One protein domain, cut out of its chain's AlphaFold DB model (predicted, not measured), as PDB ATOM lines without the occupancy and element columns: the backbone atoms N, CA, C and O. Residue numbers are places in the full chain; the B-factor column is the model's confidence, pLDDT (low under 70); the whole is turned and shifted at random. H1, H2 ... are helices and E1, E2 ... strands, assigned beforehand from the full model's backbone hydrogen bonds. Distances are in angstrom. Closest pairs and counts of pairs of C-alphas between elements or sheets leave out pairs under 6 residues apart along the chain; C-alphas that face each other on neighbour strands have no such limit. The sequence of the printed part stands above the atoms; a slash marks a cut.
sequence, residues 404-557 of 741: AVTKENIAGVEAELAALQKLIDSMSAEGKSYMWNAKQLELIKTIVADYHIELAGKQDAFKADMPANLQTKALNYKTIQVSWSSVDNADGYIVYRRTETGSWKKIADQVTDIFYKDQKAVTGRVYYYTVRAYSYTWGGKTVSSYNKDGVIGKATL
ATOM      1  N   ALA A 404     127.209 172.280 119.146       48.66
ATOM      2  CA  ALA A 404     126.832 170.891 119.351       48.66
ATOM      3  C   ALA A 404     126.958 170.111 118.036       48.66
ATOM      4  O   ALA A 404     126.276 170.414 117.050       48.66
ATOM      5  N   VAL A 405     127.795 169.075 118.045       60.91
ATOM      6  CA  VAL A 405     127.849 168.080 116.970       60.91
ATOM      7  C   VAL A 405     126.719 167.081 117.201       60.91
ATOM      8  O   VAL A 405     126.652 166.422 118.241       60.91
ATOM      9  N   THR A 406     125.807 166.987 116.241       69.25
ATOM     10  CA  THR A 406     124.666 166.071 116.262       69.25
ATOM     11  C   THR A 406     124.719 165.129 115.068       69.25
ATOM     12  O   THR A 406     125.403 165.371 114.072       69.25
ATOM     13  N   LYS A 407     123.924 164.059 115.130       69.56
ATOM     14  CA  LYS A 407     123.780 163.094 114.031       69.56
ATOM     15  C   LYS A 407     123.286 163.740 112.727       69.56
ATOM     16  O   LYS A 407     123.506 163.193 111.650       69.56
ATOM     17  N   GLU A 408     122.615 164.887 112.812       70.00
ATOM     18  CA  GLU A 408     122.115 165.645 111.665       70.00
ATOM     19  C   GLU A 408     123.167 166.538 111.001       70.00
ATOM     20  O   GLU A 408     123.116 166.693 109.781       70.00
ATOM     21  N   ASN A 409     124.080 167.147 111.768       74.50
ATOM     22  CA  ASN A 409     125.015 168.160 111.257       74.50
ATOM     23  C   ASN A 409     126.457 167.658 111.077       74.50
ATOM     24  O   ASN A 409     127.257 168.360 110.461       74.50
ATOM     25  N   ILE A 410     126.777 166.450 111.556       78.62
ATOM     26  CA  ILE A 410     128.147 165.921 111.602       78.62
ATOM     27  C   ILE A 410     128.884 165.963 110.257       78.62
ATOM     28  O   ILE A 410     130.035 166.376 110.218       78.62
ATOM     29  N   ALA A 411     128.215 165.637 109.148       78.69
ATOM     30  CA  ALA A 411     128.842 165.668 107.823       78.69
ATOM     31  C   ALA A 411     129.268 167.087 107.397       78.69
ATOM     32  O   ALA A 411     130.259 167.255 106.692       78.69
ATOM     33  N   GLY A 412     128.524 168.114 107.823       82.31
ATOM     34  CA  GLY A 412     128.907 169.509 107.608       82.31
ATOM     35  C   GLY A 412     130.089 169.903 108.491       82.31
ATOM     36  O   GLY A 412     131.043 170.492 107.999       82.31
ATOM     37  N   VAL A 413     130.061 169.502 109.768       81.38
ATOM     38  CA  VAL A 413     131.165 169.744 110.714       81.38
ATOM     39  C   VAL A 413     132.474 169.135 110.204       81.38
ATOM     40  O   VAL A 413     133.510 169.778 110.290       81.38
ATOM     41  N   GLU A 414     132.451 167.937 109.620       83.56
ATOM     42  CA  GLU A 414     133.649 167.315 109.041       83.56
ATOM     43  C   GLU A 414     134.240 168.078 107.861       83.56
ATOM     44  O   GLU A 414     135.460 168.188 107.754       83.56
ATOM     45  N   ALA A 415     133.392 168.600 106.974       86.50
ATOM     46  CA  ALA A 415     133.855 169.396 105.844       86.50
ATOM     47  C   ALA A 415     134.558 170.674 106.328       86.50
ATOM     48  O   ALA A 415     135.637 171.005 105.836       86.50
ATOM     49  N   GLU A 416     133.985 171.331 107.339       88.62
ATOM     50  CA  GLU A 416     134.584 172.492 108.003       88.62
ATOM     51  C   GLU A 416     135.898 172.124 108.708       88.62
ATOM     52  O   GLU A 416     136.901 172.807 108.530       88.62
ATOM     53  N   LEU A 417     135.946 171.001 109.438       87.38
ATOM     54  CA  LEU A 417     137.174 170.517 110.078       87.38
ATOM     55  C   LEU A 417     138.273 170.195 109.060       87.38
ATOM     56  O   LEU A 417     139.439 170.485 109.313       87.38
ATOM     57  N   ALA A 418     137.927 169.609 107.914       89.56
ATOM     58  CA  ALA A 418     138.884 169.307 106.854       89.56
ATOM     59  C   ALA A 418     139.432 170.581 106.194       89.56
ATOM     60  O   ALA A 418     140.609 170.632 105.837       89.56
ATOM     61  N   ALA A 419     138.598 171.612 106.035       90.44
ATOM     62  CA  ALA A 419     139.028 172.917 105.542       90.44
ATOM     63  C   ALA A 419     139.923 173.637 106.564       90.44
ATOM     64  O   ALA A 419     141.014 174.082 106.208       90.44
ATOM     65  N   LEU A 420     139.520 173.654 107.836       90.12
ATOM     66  CA  LEU A 420     140.300 174.204 108.942       90.12
ATOM     67  C   LEU A 420     141.650 173.491 109.107       90.12
ATOM     68  O   LEU A 420     142.665 174.139 109.345       90.12
ATOM     69  N   GLN A 421     141.699 172.168 108.928       91.50
ATOM     70  CA  GLN A 421     142.953 171.420 109.013       91.50
ATOM     71  C   GLN A 421     143.960 171.873 107.947       91.50
ATOM     72  O   GLN A 421     145.141 171.977 108.254       91.50
ATOM     73  N   LYS A 422     143.512 172.231 106.734       92.81
ATOM     74  CA  LYS A 422     144.403 172.784 105.699       92.81
ATOM     75  C   LYS A 422     145.008 174.128 106.105       92.81
ATOM     76  O   LYS A 422     146.182 174.356 105.826       92.81
ATOM     77  N   LEU A 423     144.225 174.997 106.754       90.00
ATOM     78  CA  LEU A 423     144.729 176.260 107.304       90.00
ATOM     79  C   LEU A 423     145.798 175.975 108.363       90.00
ATOM     80  O   LEU A 423     146.921 176.452 108.239       90.00
ATOM     81  N   ILE A 424     145.491 175.108 109.331       88.50
ATOM     82  CA  ILE A 424     146.422 174.726 110.402       88.50
ATOM     83  C   ILE A 424     147.705 174.108 109.838       88.50
ATOM     84  O   ILE A 424     148.798 174.422 110.305       88.50
ATOM     85  N   ASP A 425     147.617 173.254 108.822       91.00
ATOM     86  CA  ASP A 425     148.789 172.620 108.209       91.00
ATOM     87  C   ASP A 425     149.712 173.632 107.512       91.00
ATOM     88  O   ASP A 425     150.915 173.387 107.423       91.00
ATOM     89  N   SER A 426     149.179 174.779 107.075       89.44
ATOM     90  CA  SER A 426     149.954 175.874 106.477       89.44
ATOM     91  C   SER A 426     150.640 176.802 107.494       89.44
ATOM     92  O   SER A 426     151.505 177.589 107.108       89.44
ATOM     93  N   MET A 427     150.290 176.703 108.782       85.44
ATOM     94  CA  MET A 427     150.844 177.537 109.855       85.44
ATOM     95  C   MET A 427     152.212 177.037 110.341       85.44
ATOM     96  O   MET A 427     152.483 175.829 110.371       85.44
ATOM     97  N   SER A 428     153.047 177.969 110.809       84.75
ATOM     98  CA  SER A 428     154.304 177.678 111.510       84.75
ATOM     99  C   SER A 428     154.058 177.003 112.873       84.75
ATOM    100  O   SER A 428     152.923 176.905 113.351       84.75
ATOM    101  N   ALA A 429     155.118 176.503 113.516       80.44
ATOM    102  CA  ALA A 429     155.004 175.929 114.858       80.44
ATOM    103  C   ALA A 429     154.623 177.001 115.894       80.44
ATOM    104  O   ALA A 429     153.808 176.748 116.783       80.44
ATOM    105  N   GLU A 430     155.172 178.201 115.736       75.62
ATOM    106  CA  GLU A 430     154.924 179.368 116.571       75.62
ATOM    107  C   GLU A 430     153.483 179.863 116.402       75.62
ATOM    108  O   GLU A 430     152.764 179.977 117.395       75.62
ATOM    109  N   GLY A 431     152.996 180.002 115.164       72.12
ATOM    110  CA  GLY A 431     151.599 180.350 114.882       72.12
ATOM    111  C   GLY A 431     150.603 179.355 115.485       72.12
ATOM    112  O   GLY A 431     149.604 179.752 116.082       72.12
ATOM    113  N   LYS A 432     150.892 178.046 115.430       75.56
ATOM    114  CA  LYS A 432     150.059 177.021 116.096       75.56
ATOM    115  C   LYS A 432     150.025 177.189 117.615       75.56
ATOM    116  O   LYS A 432     149.002 176.896 118.229       75.56
ATOM    117  N   SER A 433     151.122 177.646 118.224       69.12
ATOM    118  CA  SER A 433     151.195 177.878 119.673       69.12
ATOM    119  C   SER A 433     150.327 179.052 120.137       69.12
ATOM    120  O   SER A 433     149.890 179.067 121.287       69.12
ATOM    121  N   TYR A 434     150.019 179.994 119.238       64.06
ATOM    122  CA  TYR A 434     149.184 181.160 119.528       64.06
ATOM    123  C   TYR A 434     147.679 180.880 119.472       64.06
ATOM    124  O   TYR A 434     146.900 181.708 119.944       64.06
ATOM    125  N   MET A 435     147.263 179.716 118.956       63.62
ATOM    126  CA  MET A 435     145.854 179.323 118.893       63.62
ATOM    127  C   MET A 435     145.269 179.106 120.293       63.62
ATOM    128  O   MET A 435     145.622 178.163 121.011       63.62
ATOM    129  N   TRP A 436     144.297 179.928 120.664       53.97
ATOM    130  CA  TRP A 436     143.612 179.855 121.948       53.97
ATOM    131  C   TRP A 436     142.589 178.710 122.004       53.97
ATOM    132  O   TRP A 436     142.400 178.070 123.045       53.97
ATOM    133  N   ASN A 437     141.934 178.409 120.880       53.97
ATOM    134  CA  ASN A 437     140.842 177.439 120.798       53.97
ATOM    135  C   ASN A 437     141.298 176.032 120.373       53.97
ATOM    136  O   ASN A 437     140.463 175.151 120.153       53.97
ATOM    137  N   ALA A 438     142.605 175.752 120.340       58.34
ATOM    138  CA  ALA A 438     143.146 174.439 119.967       58.34
ATOM    139  C   ALA A 438     142.554 173.273 120.794       58.34
ATOM    140  O   ALA A 438     142.245 172.207 120.262       58.34
ATOM    141  N   LYS A 439     142.295 173.486 122.092       53.19
ATOM    142  CA  LYS A 439     141.629 172.485 122.952       53.19
ATOM    143  C   LYS A 439     140.169 172.232 122.562       53.19
ATOM    144  O   LYS A 439     139.682 171.114 122.708       53.19
ATOM    145  N   GLN A 440     139.458 173.263 122.099       57.88
ATOM    146  CA  GLN A 440     138.081 173.119 121.618       57.88
ATOM    147  C   GLN A 440     138.052 172.336 120.306       57.88
ATOM    148  O   GLN A 440     137.215 171.449 120.149       57.88
ATOM    149  N   LEU A 441     139.003 172.607 119.410       69.19
ATOM    150  CA  LEU A 441     139.165 171.861 118.167       69.19
ATOM    151  C   LEU A 441     139.379 170.358 118.419       69.19
ATOM    152  O   LEU A 441     138.686 169.539 117.818       69.19
ATOM    153  N   GLU A 442     140.273 169.986 119.339       66.88
ATOM    154  CA  GLU A 442     140.518 168.575 119.693       66.88
ATOM    155  C   GLU A 442     139.282 167.885 120.288       66.88
ATOM    156  O   GLU A 442     138.984 166.728 119.972       66.88
ATOM    157  N   LEU A 443     138.501 168.605 121.099       58.72
ATOM    158  CA  LEU A 443     137.231 168.091 121.604       58.72
ATOM    159  C   LEU A 443     136.242 167.813 120.462       58.72
ATOM    160  O   LEU A 443     135.630 166.746 120.435       58.72
ATOM    161  N   ILE A 444     136.087 168.746 119.516       60.47
ATOM    162  CA  ILE A 444     135.179 168.585 118.370       60.47
ATOM    163  C   ILE A 444     135.624 167.399 117.503       60.47
ATOM    164  O   ILE A 444     134.790 166.559 117.158       60.47
ATOM    165  N   LYS A 445     136.925 167.268 117.215       70.25
ATOM    166  CA  LYS A 445     137.491 166.121 116.482       70.25
ATOM    167  C   LYS A 445     137.199 164.789 117.178       70.25
ATOM    168  O   LYS A 445     136.800 163.832 116.519       70.25
ATOM    169  N   THR A 446     137.340 164.744 118.503       66.88
ATOM    170  CA  THR A 446     137.046 163.546 119.308       66.88
ATOM    171  C   THR A 446     135.571 163.161 119.210       66.88
ATOM    172  O   THR A 446     135.251 162.010 118.929       66.88
ATOM    173  N   ILE A 447     134.665 164.132 119.359       62.56
ATOM    174  CA  ILE A 447     133.217 163.897 119.252       62.56
ATOM    175  C   ILE A 447     132.853 163.362 117.859       62.56
ATOM    176  O   ILE A 447     132.073 162.419 117.737       62.56
ATOM    177  N   VAL A 448     133.424 163.946 116.802       71.12
ATOM    178  CA  VAL A 448     133.218 163.481 115.422       71.12
ATOM    179  C   VAL A 448     133.711 162.038 115.245       71.12
ATOM    180  O   VAL A 448     132.993 161.223 114.663       71.12
ATOM    181  N   ALA A 449     134.877 161.692 115.795       69.62
ATOM    182  CA  ALA A 449     135.421 160.335 115.741       69.62
ATOM    183  C   ALA A 449     134.545 159.309 116.489       69.62
ATOM    184  O   ALA A 449     134.286 158.224 115.962       69.62
ATOM    185  N   ASP A 450     134.022 159.659 117.667       67.88
ATOM    186  CA  ASP A 450     133.108 158.800 118.433       67.88
ATOM    187  C   ASP A 450     131.820 158.507 117.649       67.88
ATOM    188  O   ASP A 450     131.367 157.358 117.562       67.88
ATOM    189  N   TYR A 451     131.252 159.527 117.002       65.81
ATOM    190  CA  TYR A 451     130.102 159.345 116.119       65.81
ATOM    191  C   TYR A 451     130.441 158.517 114.874       65.81
ATOM    192  O   TYR A 451     129.592 157.748 114.422       65.81
ATOM    193  N   HIS A 452     131.655 158.621 114.326       68.06
ATOM    194  CA  HIS A 452     132.097 157.778 113.211       68.06
ATOM    195  C   HIS A 452     132.003 156.294 113.578       68.06
ATOM    196  O   HIS A 452     131.439 155.495 112.827       68.06
ATOM    197  N   ILE A 453     132.462 155.941 114.782       68.38
ATOM    198  CA  ILE A 453     132.384 154.579 115.317       68.38
ATOM    199  C   ILE A 453     130.919 154.154 115.526       68.38
ATOM    200  O   ILE A 453     130.535 153.057 115.115       68.38
ATOM    201  N   GLU A 454     130.077 155.009 116.124       66.38
ATOM    202  CA  GLU A 454     128.657 154.694 116.368       66.38
ATOM    203  C   GLU A 454     127.871 154.479 115.060       66.38
ATOM    204  O   GLU A 454     127.030 153.577 114.965       66.38
ATOM    205  N   LEU A 455     128.102 155.329 114.059       68.50
ATOM    206  CA  LEU A 455     127.285 155.414 112.850       68.50
ATOM    207  C   LEU A 455     127.742 154.451 111.744       68.50
ATOM    208  O   LEU A 455     126.890 153.975 110.985       68.50
ATOM    209  N   ALA A 456     129.038 154.129 111.656       66.38
ATOM    210  CA  ALA A 456     129.562 153.156 110.693       66.38
ATOM    211  C   ALA A 456     129.002 151.742 110.940       66.38
ATOM    212  O   ALA A 456     128.677 151.027 109.994       66.38
ATOM    213  N   GLY A 457     128.770 151.362 112.201       64.56
ATOM    214  CA  GLY A 457     128.200 150.056 112.555       64.56
ATOM    215  C   GLY A 457     126.729 149.846 112.154       64.56
ATOM    216  O   GLY A 457     126.238 148.720 112.227       64.56
ATOM    217  N   LYS A 458     126.001 150.895 111.738       65.69
ATOM    218  CA  LYS A 458     124.543 150.844 111.488       65.69
ATOM    219  C   LYS A 458     124.141 150.722 110.010       65.69
ATOM    220  O   LYS A 458     122.963 150.497 109.725       65.69
ATOM    221  N   GLN A 459     125.063 150.899 109.062       61.66
ATOM    222  CA  GLN A 459     124.701 151.246 107.680       61.66
ATOM    223  C   GLN A 459     124.113 150.093 106.841       61.66
ATOM    224  O   GLN A 459     123.142 150.317 106.108       61.66
ATOM    225  N   ASP A 460     124.644 148.874 106.965       58.16
ATOM    226  CA  ASP A 460     124.301 147.776 106.046       58.16
ATOM    227  C   ASP A 460     123.088 146.938 106.488       58.16
ATOM    228  O   ASP A 460     122.339 146.445 105.644       58.16
ATOM    229  N   ALA A 461     122.815 146.842 107.793       60.00
ATOM    230  CA  ALA A 461     121.670 146.084 108.313       60.00
ATOM    231  C   ALA A 461     120.338 146.865 108.238       60.00
ATOM    232  O   ALA A 461     119.288 146.300 107.941       60.00
ATOM    233  N   PHE A 462     120.368 148.189 108.435       70.12
ATOM    234  CA  PHE A 462     119.160 148.993 108.671       70.12
ATOM    235  C   PHE A 462     118.266 149.214 107.429       70.12
ATOM    236  O   PHE A 462     117.051 149.395 107.540       70.12
ATOM    237  N   LYS A 463     118.838 149.214 106.216       61.09
ATOM    238  CA  LYS A 463     118.094 149.510 104.969       61.09
ATOM    239  C   LYS A 463     117.085 148.419 104.592       61.09
ATOM    240  O   LYS A 463     116.051 148.726 103.985       61.09
ATOM    241  N   ALA A 464     117.385 147.164 104.928       60.53
ATOM    242  CA  ALA A 464     116.550 146.012 104.594       60.53
ATOM    243  C   ALA A 464     115.350 145.854 105.541       60.53
ATOM    244  O   ALA A 464     114.314 145.326 105.130       60.53
ATOM    245  N   ASP A 465     115.455 146.370 106.766       71.75
ATOM    246  CA  ASP A 465     114.412 146.207 107.765       71.75
ATOM    247  C   ASP A 465     113.156 147.021 107.436       71.75
ATOM    248  O   ASP A 465     113.165 148.090 106.815       71.75
ATOM    249  N   MET A 466     112.011 146.488 107.839       85.25
ATOM    250  CA  MET A 466     110.718 147.139 107.702       85.25
ATOM    251  C   MET A 466     109.972 146.980 109.022       85.25
ATOM    252  O   MET A 466     109.917 145.860 109.534       85.25
ATOM    253  N   PRO A 467     109.335 148.044 109.552       92.19
ATOM    254  CA  PRO A 467     108.474 147.910 110.718       92.19
ATOM    255  C   PRO A 467     107.462 146.777 110.510       92.19
ATOM    256  O   PRO A 467     106.703 146.775 109.538       92.19
ATOM    257  N   ALA A 468     107.486 145.784 111.396       91.06
ATOM    258  CA  ALA A 468     106.629 144.606 111.319       91.06
ATOM    259  C   ALA A 468     105.350 144.789 112.151       91.06
ATOM    260  O   ALA A 468     105.203 145.754 112.903       91.06
ATOM    261  N   ASN A 469     104.409 143.846 112.024       93.31
ATOM    262  CA  ASN A 469     103.183 143.789 112.834       93.31
ATOM    263  C   ASN A 469     102.357 145.085 112.822       93.31
ATOM    264  O   ASN A 469     101.778 145.478 113.836       93.31
ATOM    265  N   LEU A 470     102.283 145.750 111.662       96.25
ATOM    266  CA  LEU A 470     101.459 146.944 111.502       96.25
ATOM    267  C   LEU A 470      99.987 146.616 111.766       96.25
ATOM    268  O   LEU A 470      99.376 145.798 111.079       96.25
ATOM    269  N   GLN A 471      99.398 147.307 112.733       97.00
ATOM    270  CA  GLN A 471      97.996 147.165 113.111       97.00
ATOM    271  C   GLN A 471      97.337 148.532 113.236       97.00
ATOM    272  O   GLN A 471      97.994 149.531 113.529       97.00
ATOM    273  N   THR A 472      96.019 148.585 113.038       97.62
ATOM    274  CA  THR A 472      95.242 149.799 113.302       97.62
ATOM    275  C   THR A 472      94.109 149.549 114.286       97.62
ATOM    276  O   THR A 472      93.504 148.478 114.341       97.62
ATOM    277  N   LYS A 473      93.782 150.586 115.057       95.88
ATOM    278  CA  LYS A 473      92.672 150.606 116.004       95.88
ATOM    279  C   LYS A 473      91.922 151.925 115.897       95.88
ATOM    280  O   LYS A 473      92.484 153.000 116.099       95.88
ATOM    281  N   ALA A 474      90.621 151.858 115.632       94.94
ATOM    282  CA  ALA A 474      89.756 153.031 115.691       94.94
ATOM    283  C   ALA A 474      89.542 153.443 117.155       94.94
ATOM    284  O   ALA A 474      88.867 152.740 117.908       94.94
ATOM    285  N   LEU A 475      90.102 154.584 117.567       93.44
ATOM    286  CA  LEU A 475      89.916 155.102 118.926       93.44
ATOM    287  C   LEU A 475      88.594 155.861 119.058       93.44
ATOM    288  O   LEU A 475      87.925 155.790 120.086       93.44
ATOM    289  N   ASN A 476      88.211 156.599 118.016       92.69
ATOM    290  CA  ASN A 476      86.947 157.326 117.953       92.69
ATOM    291  C   ASN A 476      86.558 157.623 116.488       92.69
ATOM    292  O   ASN A 476      87.158 157.108 115.544       92.69
ATOM    293  N   TYR A 477      85.549 158.476 116.292       93.44
ATOM    294  CA  TYR A 477      85.006 158.808 114.972       93.44
ATOM    295  C   TYR A 477      85.972 159.563 114.045       93.44
ATOM    296  O   TYR A 477      85.709 159.606 112.844       93.44
ATOM    297  N   LYS A 478      87.047 160.160 114.567       94.75
ATOM    298  CA  LYS A 478      88.050 160.921 113.804       94.75
ATOM    299  C   LYS A 478      89.500 160.502 114.070       94.75
ATOM    300  O   LYS A 478      90.410 161.110 113.522       94.75
ATOM    301  N   THR A 479      89.725 159.501 114.922       96.19
ATOM    302  CA  THR A 479      91.073 159.093 115.332       96.19
ATOM    303  C   THR A 479      91.315 157.611 115.098       96.19
ATOM    304  O   THR A 479      90.576 156.770 115.622       96.19
ATOM    305  N   ILE A 480      92.377 157.306 114.356       98.06
ATOM    306  CA  ILE A 480      92.902 155.954 114.139       98.06
ATOM    307  C   ILE A 480      94.290 155.897 114.771       98.06
ATOM    308  O   ILE A 480      95.129 156.744 114.486       98.06
ATOM    309  N   GLN A 481      94.526 154.920 115.639       97.94
ATOM    310  CA  GLN A 481      95.868 154.592 116.105       97.94
ATOM    311  C   GLN A 481      96.457 153.530 115.184       97.94
ATOM    312  O   GLN A 481      95.795 152.526 114.931       97.94
ATOM    313  N   VAL A 482      97.670 153.751 114.697       98.12
ATOM    314  CA  VAL A 482      98.500 152.764 114.003       98.12
ATOM    315  C   VAL A 482      99.645 152.370 114.936       98.12
ATOM    316  O   VAL A 482     100.176 153.237 115.621       98.12
ATOM    317  N   SER A 483      99.975 151.086 115.019       97.56
ATOM    318  CA  SER A 483     101.048 150.546 115.868       97.56
ATOM    319  C   SER A 483     101.868 149.512 115.108       97.56
ATOM    320  O   SER A 483     101.331 148.876 114.201       97.56
ATOM    321  N   TRP A 484     103.136 149.357 115.471       96.94
ATOM    322  CA  TRP A 484     104.104 148.463 114.828       96.94
ATOM    323  C   TRP A 484     105.088 147.896 115.862       96.94
ATOM    324  O   TRP A 484     105.104 148.327 117.013       96.94
ATOM    325  N   SER A 485     105.882 146.905 115.465       92.88
ATOM    326  CA  SER A 485     107.026 146.422 116.248       92.88
ATOM    327  C   SER A 485     108.230 147.346 116.077       92.88
ATOM    328  O   SER A 485     108.413 147.910 114.997       92.88
ATOM    329  N   SER A 486     109.049 147.486 117.124       90.00
ATOM    330  CA  SER A 486     110.311 148.225 117.041       90.00
ATOM    331  C   SER A 486     111.233 147.622 115.980       90.00
ATOM    332  O   SER A 486     111.243 146.406 115.792       90.00
ATOM    333  N   VAL A 487     111.984 148.478 115.295       87.12
ATOM    334  CA  VAL A 487     113.045 148.099 114.356       87.12
ATOM    335  C   VAL A 487     114.385 148.352 115.035       87.12
ATOM    336  O   VAL A 487     114.568 149.412 115.642       87.12
ATOM    337  N   ASP A 488     115.299 147.389 114.951       81.88
ATOM    338  CA  ASP A 488     116.628 147.513 115.543       81.88
ATOM    339  C   ASP A 488     117.390 148.684 114.912       81.88
ATOM    340  O   ASP A 488     117.256 148.978 113.723       81.88
ATOM    341  N   ASN A 489     118.165 149.398 115.730       75.81
ATOM    342  CA  ASN A 489     118.913 150.599 115.337       75.81
ATOM    343  C   ASN A 489     118.067 151.767 114.785       75.81
ATOM    344  O   ASN A 489     118.635 152.734 114.287       75.81
ATOM    345  N   ALA A 490     116.735 151.735 114.892       84.69
ATOM    346  CA  ALA A 490     115.897 152.864 114.499       84.69
ATOM    347  C   ALA A 490     116.010 154.027 115.499       84.69
ATOM    348  O   ALA A 490     115.697 153.869 116.677       84.69
ATOM    349  N   ASP A 491     116.362 155.217 115.007       85.38
ATOM    350  CA  ASP A 491     116.307 156.461 115.786       85.38
ATOM    351  C   ASP A 491     114.869 157.031 115.829       85.38
ATOM    352  O   ASP A 491     114.529 157.840 116.693       85.38
ATOM    353  N   GLY A 492     113.991 156.593 114.917       91.06
ATOM    354  CA  GLY A 492     112.558 156.886 114.959       91.06
ATOM    355  C   GLY A 492     111.791 156.385 113.735       91.06
ATOM    356  O   GLY A 492     112.290 155.596 112.931       91.06
ATOM    357  N   TYR A 493     110.549 156.853 113.580       94.81
ATOM    358  CA  TYR A 493     109.630 156.401 112.538       94.81
ATOM    359  C   TYR A 493     108.958 157.550 111.781       94.81
ATOM    360  O   TYR A 493     108.620 158.600 112.330       94.81
ATOM    361  N   ILE A 494     108.695 157.301 110.500       97.06
ATOM    362  CA  ILE A 494     107.945 158.174 109.601       97.06
ATOM    363  C   ILE A 494     106.651 157.465 109.216       97.06
ATOM    364  O   ILE A 494     106.673 156.371 108.644       97.06
ATOM    365  N   VAL A 495     105.514 158.096 109.501       98.00
ATOM    366  CA  VAL A 495     104.191 157.505 109.271       98.00
ATOM    367  C   VAL A 495     103.570 158.109 108.026       98.00
ATOM    368  O   VAL A 495     103.442 159.329 107.889       98.00
ATOM    369  N   TYR A 496     103.117 157.237 107.134       97.81
ATOM    370  CA  TYR A 496     102.460 157.599 105.891       97.81
ATOM    371  C   TYR A 496     101.018 157.111 105.880       97.81
ATOM    372  O   TYR A 496     100.666 156.082 106.458       97.81
ATOM    373  N   ARG A 497     100.173 157.849 105.165       97.88
ATOM    374  CA  ARG A 497      98.769 157.517 104.948       97.88
ATOM    375  C   ARG A 497      98.384 157.765 103.503       97.88
ATOM    376  O   ARG A 497      98.710 158.813 102.945       97.88
ATOM    377  N   ARG A 498      97.602 156.855 102.933       96.75
ATOM    378  CA  ARG A 498      96.929 157.046 101.643       96.75
ATOM    379  C   ARG A 498      95.463 156.641 101.704       96.75
ATOM    380  O   ARG A 498      94.992 156.039 102.671       96.75
ATOM    381  N   THR A 499      94.740 156.995 100.654       94.25
ATOM    382  CA  THR A 499      93.428 156.426 100.324       94.25
ATOM    383  C   THR A 499      93.605 155.360  99.248       94.25
ATOM    384  O   THR A 499      94.680 155.278  98.668       94.25
ATOM    385  N   GLU A 500      92.566 154.578  98.959       88.88
ATOM    386  CA  GLU A 500      92.610 153.456  98.000       88.88
ATOM    387  C   GLU A 500      93.245 153.812  96.643       88.88
ATOM    388  O   GLU A 500      94.071 153.064  96.139       88.88
ATOM    389  N   THR A 501      92.949 154.997  96.105       86.62
ATOM    390  CA  THR A 501      93.494 155.489  94.824       86.62
ATOM    391  C   THR A 501      94.584 156.560  94.975       86.62
ATOM    392  O   THR A 501      94.957 157.208  94.004       86.62
ATOM    393  N   GLY A 502      95.055 156.824  96.199       88.88
ATOM    394  CA  GLY A 502      95.976 157.928  96.486       88.88
ATOM    395  C   GLY A 502      97.438 157.497  96.606       88.88
ATOM    396  O   GLY A 502      97.736 156.358  96.963       88.88
ATOM    397  N   SER A 503      98.358 158.443  96.408       94.12
ATOM    398  CA  SER A 503      99.769 158.272  96.764       94.12
ATOM    399  C   SER A 503      99.986 158.339  98.281       94.12
ATOM    400  O   SER A 503      99.184 158.916  99.028       94.12
ATOM    401  N   TRP A 504     101.076 157.729  98.751       97.31
ATOM    402  CA  TRP A 504     101.504 157.804 100.146       97.31
ATOM    403  C   TRP A 504     101.828 159.248 100.532       97.31
ATOM    404  O   TRP A 504     102.684 159.883  99.924       97.31
ATOM    405  N   LYS A 505     101.156 159.767 101.565       96.94
ATOM    406  CA  LYS A 505     101.429 161.095 102.127       96.94
ATOM    407  C   LYS A 505     101.999 160.957 103.526       96.94
ATOM    408  O   LYS A 505     101.393 160.279 104.358       96.94
ATOM    409  N   LYS A 506     103.125 161.619 103.795       97.50
ATOM    410  CA  LYS A 506     103.691 161.719 105.146       97.50
ATOM    411  C   LYS A 506     102.697 162.455 106.048       97.50
ATOM    412  O   LYS A 506     102.212 163.526 105.688       97.50
ATOM    413  N   ILE A 507     102.357 161.856 107.183       97.50
ATOM    414  CA  ILE A 507     101.447 162.438 108.184       97.50
ATOM    415  C   ILE A 507     102.114 162.646 109.544       97.50
ATOM    416  O   ILE A 507     101.585 163.404 110.353       97.50
ATOM    417  N   ALA A 508     103.260 162.006 109.774       96.88
ATOM    418  CA  ALA A 508     104.123 162.229 110.924       96.88
ATOM    419  C   ALA A 508     105.578 161.932 110.548       96.88
ATOM    420  O   ALA A 508     105.831 161.086 109.687       96.88
ATOM    421  N   ASP A 509     106.499 162.623 111.203       94.81
ATOM    422  CA  ASP A 509     107.949 162.450 111.111       94.81
ATOM    423  C   ASP A 509     108.505 162.430 112.541       94.81
ATOM    424  O   ASP A 509     107.829 162.927 113.445       94.81
ATOM    425  N   GLN A 510     109.689 161.853 112.741       91.69
ATOM    426  CA  GLN A 510     110.357 161.793 114.050       91.69
ATOM    427  C   GLN A 510     109.504 161.187 115.181       91.69
ATOM    428  O   GLN A 510     109.546 161.625 116.329       91.69
ATOM    429  N   VAL A 511     108.695 160.169 114.867       92.81
ATOM    430  CA  VAL A 511     107.921 159.449 115.886       92.81
ATOM    431  C   VAL A 511     108.861 158.503 116.630       92.81
ATOM    432  O   VAL A 511     109.410 157.600 116.012       92.81
ATOM    433  N   THR A 512     109.043 158.695 117.934       91.12
ATOM    434  CA  THR A 512     109.889 157.830 118.780       91.12
ATOM    435  C   THR A 512     109.110 156.670 119.406       91.12
ATOM    436  O   THR A 512     109.676 155.620 119.698       91.12
ATOM    437  N   ASP A 513     107.793 156.820 119.557       94.06
ATOM    438  CA  ASP A 513     106.896 155.748 119.983       94.06
ATOM    439  C   ASP A 513     106.720 154.667 118.897       94.06
ATOM    440  O   ASP A 513     106.762 154.929 117.696       94.06
ATOM    441  N   ILE A 514     106.361 153.449 119.314       95.06
ATOM    442  CA  ILE A 514     105.952 152.347 118.417       95.06
ATOM    443  C   ILE A 514     104.478 152.437 117.963       95.06
ATOM    444  O   ILE A 514     103.853 151.455 117.542       95.06
ATOM    445  N   PHE A 515     103.869 153.615 118.101       97.12
ATOM    446  CA  PHE A 515     102.513 153.894 117.645       97.12
ATOM    447  C   PHE A 515     102.327 155.369 117.284       97.12
ATOM    448  O   PHE A 515     103.016 156.253 117.776       97.12
ATOM    449  N   TYR A 516     101.311 155.657 116.473       98.00
ATOM    450  CA  TYR A 516     100.905 157.015 116.127       98.00
ATOM    451  C   TYR A 516      99.382 157.152 116.066       98.00
ATOM    452  O   TYR A 516      98.675 156.255 115.603       98.00
ATOM    453  N   LYS A 517      98.849 158.291 116.526       98.00
ATOM    454  CA  LYS A 517      97.409 158.599 116.522       98.00
ATOM    455  C   LYS A 517      97.081 159.606 115.417       98.00
ATOM    456  O   LYS A 517      97.184 160.810 115.622       98.00
ATOM    457  N   ASP A 518      96.578 159.128 114.282       97.38
ATOM    458  CA  ASP A 518      96.032 159.989 113.230       97.38
ATOM    459  C   ASP A 518      94.688 160.576 113.670       97.38
ATOM    460  O   ASP A 518      93.646 159.928 113.574       97.38
ATOM    461  N   GLN A 519      94.712 161.816 114.159       96.00
ATOM    462  CA  GLN A 519      93.537 162.552 114.640       96.00
ATOM    463  C   GLN A 519      92.742 163.266 113.534       96.00
ATOM    464  O   GLN A 519      91.711 163.884 113.827       96.00
ATOM    465  N   LYS A 520      93.212 163.207 112.282       93.56
ATOM    466  CA  LYS A 520      92.618 163.890 111.120       93.56
ATOM    467  C   LYS A 520      91.862 162.917 110.205       93.56
ATOM    468  O   LYS A 520      91.550 163.259 109.064       93.56
ATOM    469  N   ALA A 521      91.567 161.706 110.675       94.38
ATOM    470  CA  ALA A 521      90.840 160.714 109.898       94.38
ATOM    471  C   ALA A 521      89.365 161.113 109.717       94.38
ATOM    472  O   ALA A 521      88.676 161.535 110.648       94.38
ATOM    473  N   VAL A 522      88.839 160.933 108.506       94.25
ATOM    474  CA  VAL A 522      87.415 161.139 108.217       94.25
ATOM    475  C   VAL A 522      86.606 159.900 108.616       94.25
ATOM    476  O   VAL A 522      86.946 158.775 108.253       94.25
ATOM    477  N   THR A 523      85.497 160.098 109.338       94.94
ATOM    478  CA  THR A 523      84.630 159.005 109.814       94.94
ATOM    479  C   THR A 523      84.146 158.125 108.668       94.94
ATOM    480  O   THR A 523      83.551 158.615 107.712       94.94
ATOM    481  N   GLY A 524      84.344 156.814 108.787       91.94
ATOM    482  CA  GLY A 524      83.914 155.829 107.796       91.94
ATOM    483  C   GLY A 524      84.761 155.769 106.529       91.94
ATOM    484  O   GLY A 524      84.567 154.835 105.753       91.94
ATOM    485  N   ARG A 525      85.698 156.701 106.322       93.31
ATOM    486  CA  ARG A 525      86.641 156.634 105.205       93.31
ATOM    487  C   ARG A 525      87.715 155.598 105.518       93.31
ATOM    488  O   ARG A 525      88.247 155.567 106.627       93.31
ATOM    489  N   VAL A 526      87.989 154.741 104.539       95.12
ATOM    490  CA  VAL A 526      89.069 153.759 104.606       95.12
ATOM    491  C   VAL A 526      90.379 154.459 104.258       95.12
ATOM    492  O   VAL A 526      90.466 155.160 103.247       95.12
ATOM    493  N   TYR A 527      91.372 154.280 105.117       97.12
ATOM    494  CA  TYR A 527      92.747 154.706 104.909       97.12
ATOM    495  C   TYR A 527      93.669 153.497 104.973       97.12
ATOM    496  O   TYR A 527      93.363 152.508 105.640       97.12
ATOM    497  N   TYR A 528      94.810 153.616 104.312       97.94
ATOM    498  CA  TYR A 528      95.915 152.673 104.399       97.94
ATOM    499  C   TYR A 528      97.074 153.399 105.064       97.94
ATOM    500  O   TYR A 528      97.342 154.554 104.720       97.94
ATOM    501  N   TYR A 529      97.731 152.738 106.011       98.12
ATOM    502  CA  TYR A 529      98.877 153.269 106.740       98.12
ATOM    503  C   TYR A 529     100.104 152.411 106.473       98.12
ATOM    504  O   TYR A 529     100.007 151.189 106.404       98.12
ATOM    505  N   THR A 530     101.255 153.052 106.341       97.25
ATOM    506  CA  THR A 530     102.548 152.372 106.318       97.25
ATOM    507  C   THR A 530     103.554 153.205 107.092       97.25
ATOM    508  O   THR A 530     103.331 154.396 107.333       97.25
ATOM    509  N   VAL A 531     104.627 152.568 107.534       97.31
ATOM    510  CA  VAL A 531     105.618 153.164 108.426       97.31
ATOM    511  C   VAL A 531     106.997 152.809 107.902       97.31
ATOM    512  O   VAL A 531     107.218 151.682 107.461       97.31
ATOM    513  N   ARG A 532     107.902 153.782 107.935       95.25
ATOM    514  CA  ARG A 532     109.336 153.590 107.700       95.25
ATOM    515  C   ARG A 532     110.063 153.856 108.999       95.25
ATOM    516  O   ARG A 532     109.742 154.850 109.647       95.25
ATOM    517  N   ALA A 533     111.020 153.015 109.357       93.25
ATOM    518  CA  ALA A 533     112.010 153.412 110.343       93.25
ATOM    519  C   ALA A 533     113.007 154.363 109.665       93.25
ATOM    520  O   ALA A 533     113.261 154.250 108.460       93.25
ATOM    521  N   TYR A 534     113.548 155.317 110.411       90.62
ATOM    522  CA  TYR A 534     114.729 156.058 109.993       90.62
ATOM    523  C   TYR A 534     115.827 155.890 111.033       90.62
ATOM    524  O   TYR A 534     115.558 155.738 112.225       90.62
ATOM    525  N   SER A 535     117.057 155.909 110.546       85.50
ATOM    526  CA  SER A 535     118.245 155.951 111.373       85.50
ATOM    527  C   SER A 535     119.237 156.905 110.742       85.50
ATOM    528  O   SER A 535     119.292 157.057 109.514       85.50
ATOM    529  N   TYR A 536     119.992 157.578 111.591       79.50
ATOM    530  CA  TYR A 536     121.172 158.291 111.159       79.50
ATOM    531  C   TYR A 536     122.303 157.280 111.018       79.50
ATOM    532  O   TYR A 536     122.671 156.586 111.964       79.50
ATOM    533  N   THR A 537     122.816 157.184 109.799       71.88
ATOM    534  CA  THR A 537     123.977 156.371 109.438       71.88
ATOM    535  C   THR A 537     125.080 157.294 108.947       71.88
ATOM    536  O   THR A 537     124.818 158.459 108.630       71.88
ATOM    537  N   TRP A 538     126.295 156.770 108.802       63.47
ATOM    538  CA  TRP A 538     127.358 157.516 108.136       63.47
ATOM    539  C   TRP A 538     126.913 157.911 106.715       63.47
ATOM    540  O   TRP A 538     126.433 157.066 105.954       63.47
ATOM    541  N   GLY A 539     126.964 159.204 106.379       64.06
ATOM    542  CA  GLY A 539     126.408 159.743 105.125       64.06
ATOM    543  C   GLY A 539     124.946 160.226 105.183       64.06
ATOM    544  O   GLY A 539     124.367 160.535 104.141       64.06
ATOM    545  N   GLY A 540     124.345 160.320 106.375       74.44
ATOM    546  CA  GLY A 540     123.083 161.029 106.613       74.44
ATOM    547  C   GLY A 540     121.894 160.139 106.989       74.44
ATOM    548  O   GLY A 540     122.029 158.970 107.359       74.44
ATOM    549  N   LYS A 541     120.685 160.715 106.928       84.25
ATOM    550  CA  LYS A 541     119.449 160.017 107.309       84.25
ATOM    551  C   LYS A 541     119.089 158.942 106.286       84.25
ATOM    552  O   LYS A 541     118.638 159.247 105.180       84.25
ATOM    553  N   THR A 542     119.165 157.687 106.707       85.88
ATOM    554  CA  THR A 542     118.703 156.535 105.937       85.88
ATOM    555  C   THR A 542     117.299 156.135 106.384       85.88
ATOM    556  O   THR A 542     116.941 156.222 107.559       85.88
ATOM    557  N   VAL A 543     116.472 155.696 105.435       89.62
ATOM    558  CA  VAL A 543     115.116 155.204 105.699       89.62
ATOM    559  C   VAL A 543     114.978 153.756 105.265       89.62
ATOM    560  O   VAL A 543     115.387 153.377 104.168       89.62
ATOM    561  N   SER A 544     114.340 152.973 106.120       90.75
ATOM    562  CA  SER A 544     114.118 151.546 105.942       90.75
ATOM    563  C   SER A 544     113.113 151.258 104.808       90.75
ATOM    564  O   SER A 544     112.489 152.173 104.242       90.75
ATOM    565  N   SER A 545     112.915 149.987 104.466       90.44
ATOM    566  CA  SER A 545     111.821 149.564 103.578       90.44
ATOM    567  C   SER A 545     110.443 149.750 104.243       90.44
ATOM    568  O   SER A 545     110.342 150.015 105.441       90.44
ATOM    569  N   TYR A 546     109.352 149.663 103.474       93.00
ATOM    570  CA  TYR A 546     107.984 149.829 103.992       93.00
ATOM    571  C   TYR A 546     106.981 148.873 103.362       93.00
ATOM    572  O   TYR A 546     107.171 148.374 102.250       93.00
ATOM    573  N   ASN A 547     105.861 148.672 104.061       93.25
ATOM    574  CA  ASN A 547     104.800 147.798 103.593       93.25
ATOM    575  C   ASN A 547     104.061 148.508 102.453       93.25
ATOM    576  O   ASN A 547     103.359 149.498 102.691       93.25
ATOM    577  N   LYS A 548     104.247 148.016 101.221       92.19
ATOM    578  CA  LYS A 548     103.700 148.609  99.991       92.19
ATOM    579  C   LYS A 548     102.174 148.595  99.951       92.19
ATOM    580  O   LYS A 548     101.578 149.531  99.410       92.19
ATOM    581  N   ASP A 549     101.552 147.589 100.557       92.56
ATOM    582  CA  ASP A 549     100.097 147.471 100.658       92.56
ATOM    583  C   ASP A 549      99.567 148.331 101.809       92.56
ATOM    584  O   ASP A 549      98.569 149.051 101.669       92.56
ATOM    585  N   GLY A 550     100.322 148.345 102.907       94.06
ATOM    586  CA  GLY A 550      99.983 148.992 104.163       94.06
ATOM    587  C   GLY A 550      98.918 148.236 104.950       94.06
ATOM    588  O   GLY A 550      98.413 147.191 104.547       94.06
ATOM    589  N   VAL A 551      98.543 148.796 106.096       96.88
ATOM    590  CA  VAL A 551      97.467 148.281 106.945       96.88
ATOM    591  C   VAL A 551      96.225 149.157 106.830       96.88
ATOM    592  O   VAL A 551      96.290 150.389 106.864       96.88
ATOM    593  N   ILE A 552      95.066 148.514 106.715       97.31
ATOM    594  CA  ILE A 552      93.776 149.191 106.615       97.31
ATOM    595  C   ILE A 552      93.381 149.762 107.977       97.31
ATOM    596  O   ILE A 552      93.378 149.049 108.978       97.31
ATOM    597  N   GLY A 553      92.972 151.029 108.006       96.56
ATOM    598  CA  GLY A 553      92.383 151.696 109.163       96.56
ATOM    599  C   GLY A 553      91.142 152.497 108.785       96.56
ATOM    600  O   GLY A 553      91.093 153.170 107.756       96.56
ATOM    601  N   LYS A 554      90.110 152.441 109.630       95.69
ATOM    602  CA  LYS A 554      88.860 153.187 109.424       95.69
ATOM    603  C   LYS A 554      88.341 153.731 110.744       95.69
ATOM    604  O   LYS A 554      88.018 152.964 111.645       95.69
ATOM    605  N   ALA A 555      88.194 155.049 110.839       95.50
ATOM    606  CA  ALA A 555      87.629 155.690 112.017       95.50
ATOM    607  C   ALA A 555      86.125 155.392 112.095       95.50
ATOM    608  O   ALA A 555      85.389 155.587 111.123       95.50
ATOM    609  N   THR A 556      85.645 154.933 113.250       94.56
ATOM    610  CA  THR A 556      84.246 154.525 113.440       94.56
ATOM    611  C   THR A 556      83.623 155.195 114.653       94.56
ATOM    612  O   THR A 556      84.293 155.488 115.639       94.56
ATOM    613  N   LEU A 557      82.308 155.413 114.602       95.19
ATOM    614  CA  LEU A 557      81.544 155.873 115.762       95.19
ATOM    615  C   LEU A 557      81.565 154.824 116.879       95.19
ATOM    616  O   LEU A 557      81.511 153.622 116.612       95.19
TER     617      LEU A 557
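AT A GLANCE: This is residues 404 to 557 of the 741 residues of an uncharacterized protein of Ruminococcus sp. TF06-23 (UniProt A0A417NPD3). The model is a long rod: at one end a well-formed small sandwich of two sheets, E3 E4 E6 E7 E8 and E1 E2 E5, face to face with their strands crossed, and at the other a loose arm of helices. In the arm H1 runs outward, short H2 makes the tip and H3 comes back at a steep tilt to H1; the turn of the long hairpin E6 and E7 reaches the base of the arm, where short H4 leads into the sandwich. The printed part has 154 residues, with four named helices followed by eight named strands, and the class is mixed, helices and strands. The five-strand sheet is branched, the other has the order E1 - E2 - E5, and both are antiparallel. The whole is only just loose, close to extended, with a radius of gyration of the C-alphas of 22.3 A, and spans 77 by 27 by 24 A.

HOW THE PARTS SIT: Start at H1, residues 410 to 426, and pass H2, residues 429 to 433, to reach H3, residues 438 to 456. H1 and H2 are close but not clearly touching, with the C-alphas of Ile 424 and Lys 432 closest at 7.1 A. H1 and H3 only just touch, with 3 pairs of C-alphas within 8 A, made by residues 410 to 417 of H1 and 445 to 448 of H3; Ile 410 and Val 448 have the closest C-alphas, 6.8 A apart. They run opposite ways at a steep tilt of 43 degrees. H4, residues 459 to 462, and H3 meet only through their link. Every O i to N i+4 pair in H1, H2 and H3 is within hydrogen-bond range; H4 is too short for one, and its single O i to N i+3 pair is out of range. Next find the hairpin E1, residues 471 to 474, and E2, residues 480 to 483, where N 473 and O 481 are 2.8 A apart. E3, residues 492 to 498, and E4, residues 505 to 511, form a hairpin, with N 497 and O 505 at 2.8 A. E5, residues 515 to 518, is the antiparallel neighbour of E2, with N 482 and O 516 at 2.8 A. E6, residues 526 to 537, has E3 on one side, with N 494 and O 532 at 2.8 A. On the other side are E7, residues 540 to 543, with N 542 and O 535 at 2.9 A, and E8, residues 551 to 554, with N 553 and O 527 at 2.8 A. This sheet is strongly twisted. The two sheets make a sandwich, two sheets face to face: the parts of them that face each other are 8.6 A apart centre to centre, and the strands of the one stand at 44 degrees to those of the other. H3 and H4 are on the five-strand sheet but only graze it; the closest C-alphas of H3 and E6, those of Leu 455 and Thr 537, are 4.8 A apart.

IN THESE COORDINATES: Find C-alpha 410 at (128.147, 165.921, 111.602); from there H1 runs 24.5 A to C-alpha 426. H3 runs 26.9 A, to C-alpha 456 at (129.562, 153.156, 110.693). E3 measures 20.5 A, E4 15.3 A and E6 35.3 A. E8 ends at C-alpha 554, (88.860, 153.187, 109.424).

THE WHOLE: The C-alphas farthest apart, those of Glu 430 and Leu 557, are 77.1 A from each other. Residues 425 to 431, of which 429 to 431 belong to H2, stand free. The printed part has no cut and no long link. Look for low pLDDT in 35 residues, among them 433 to 444 and 449 to 461; the mean of the printed part is 84.2.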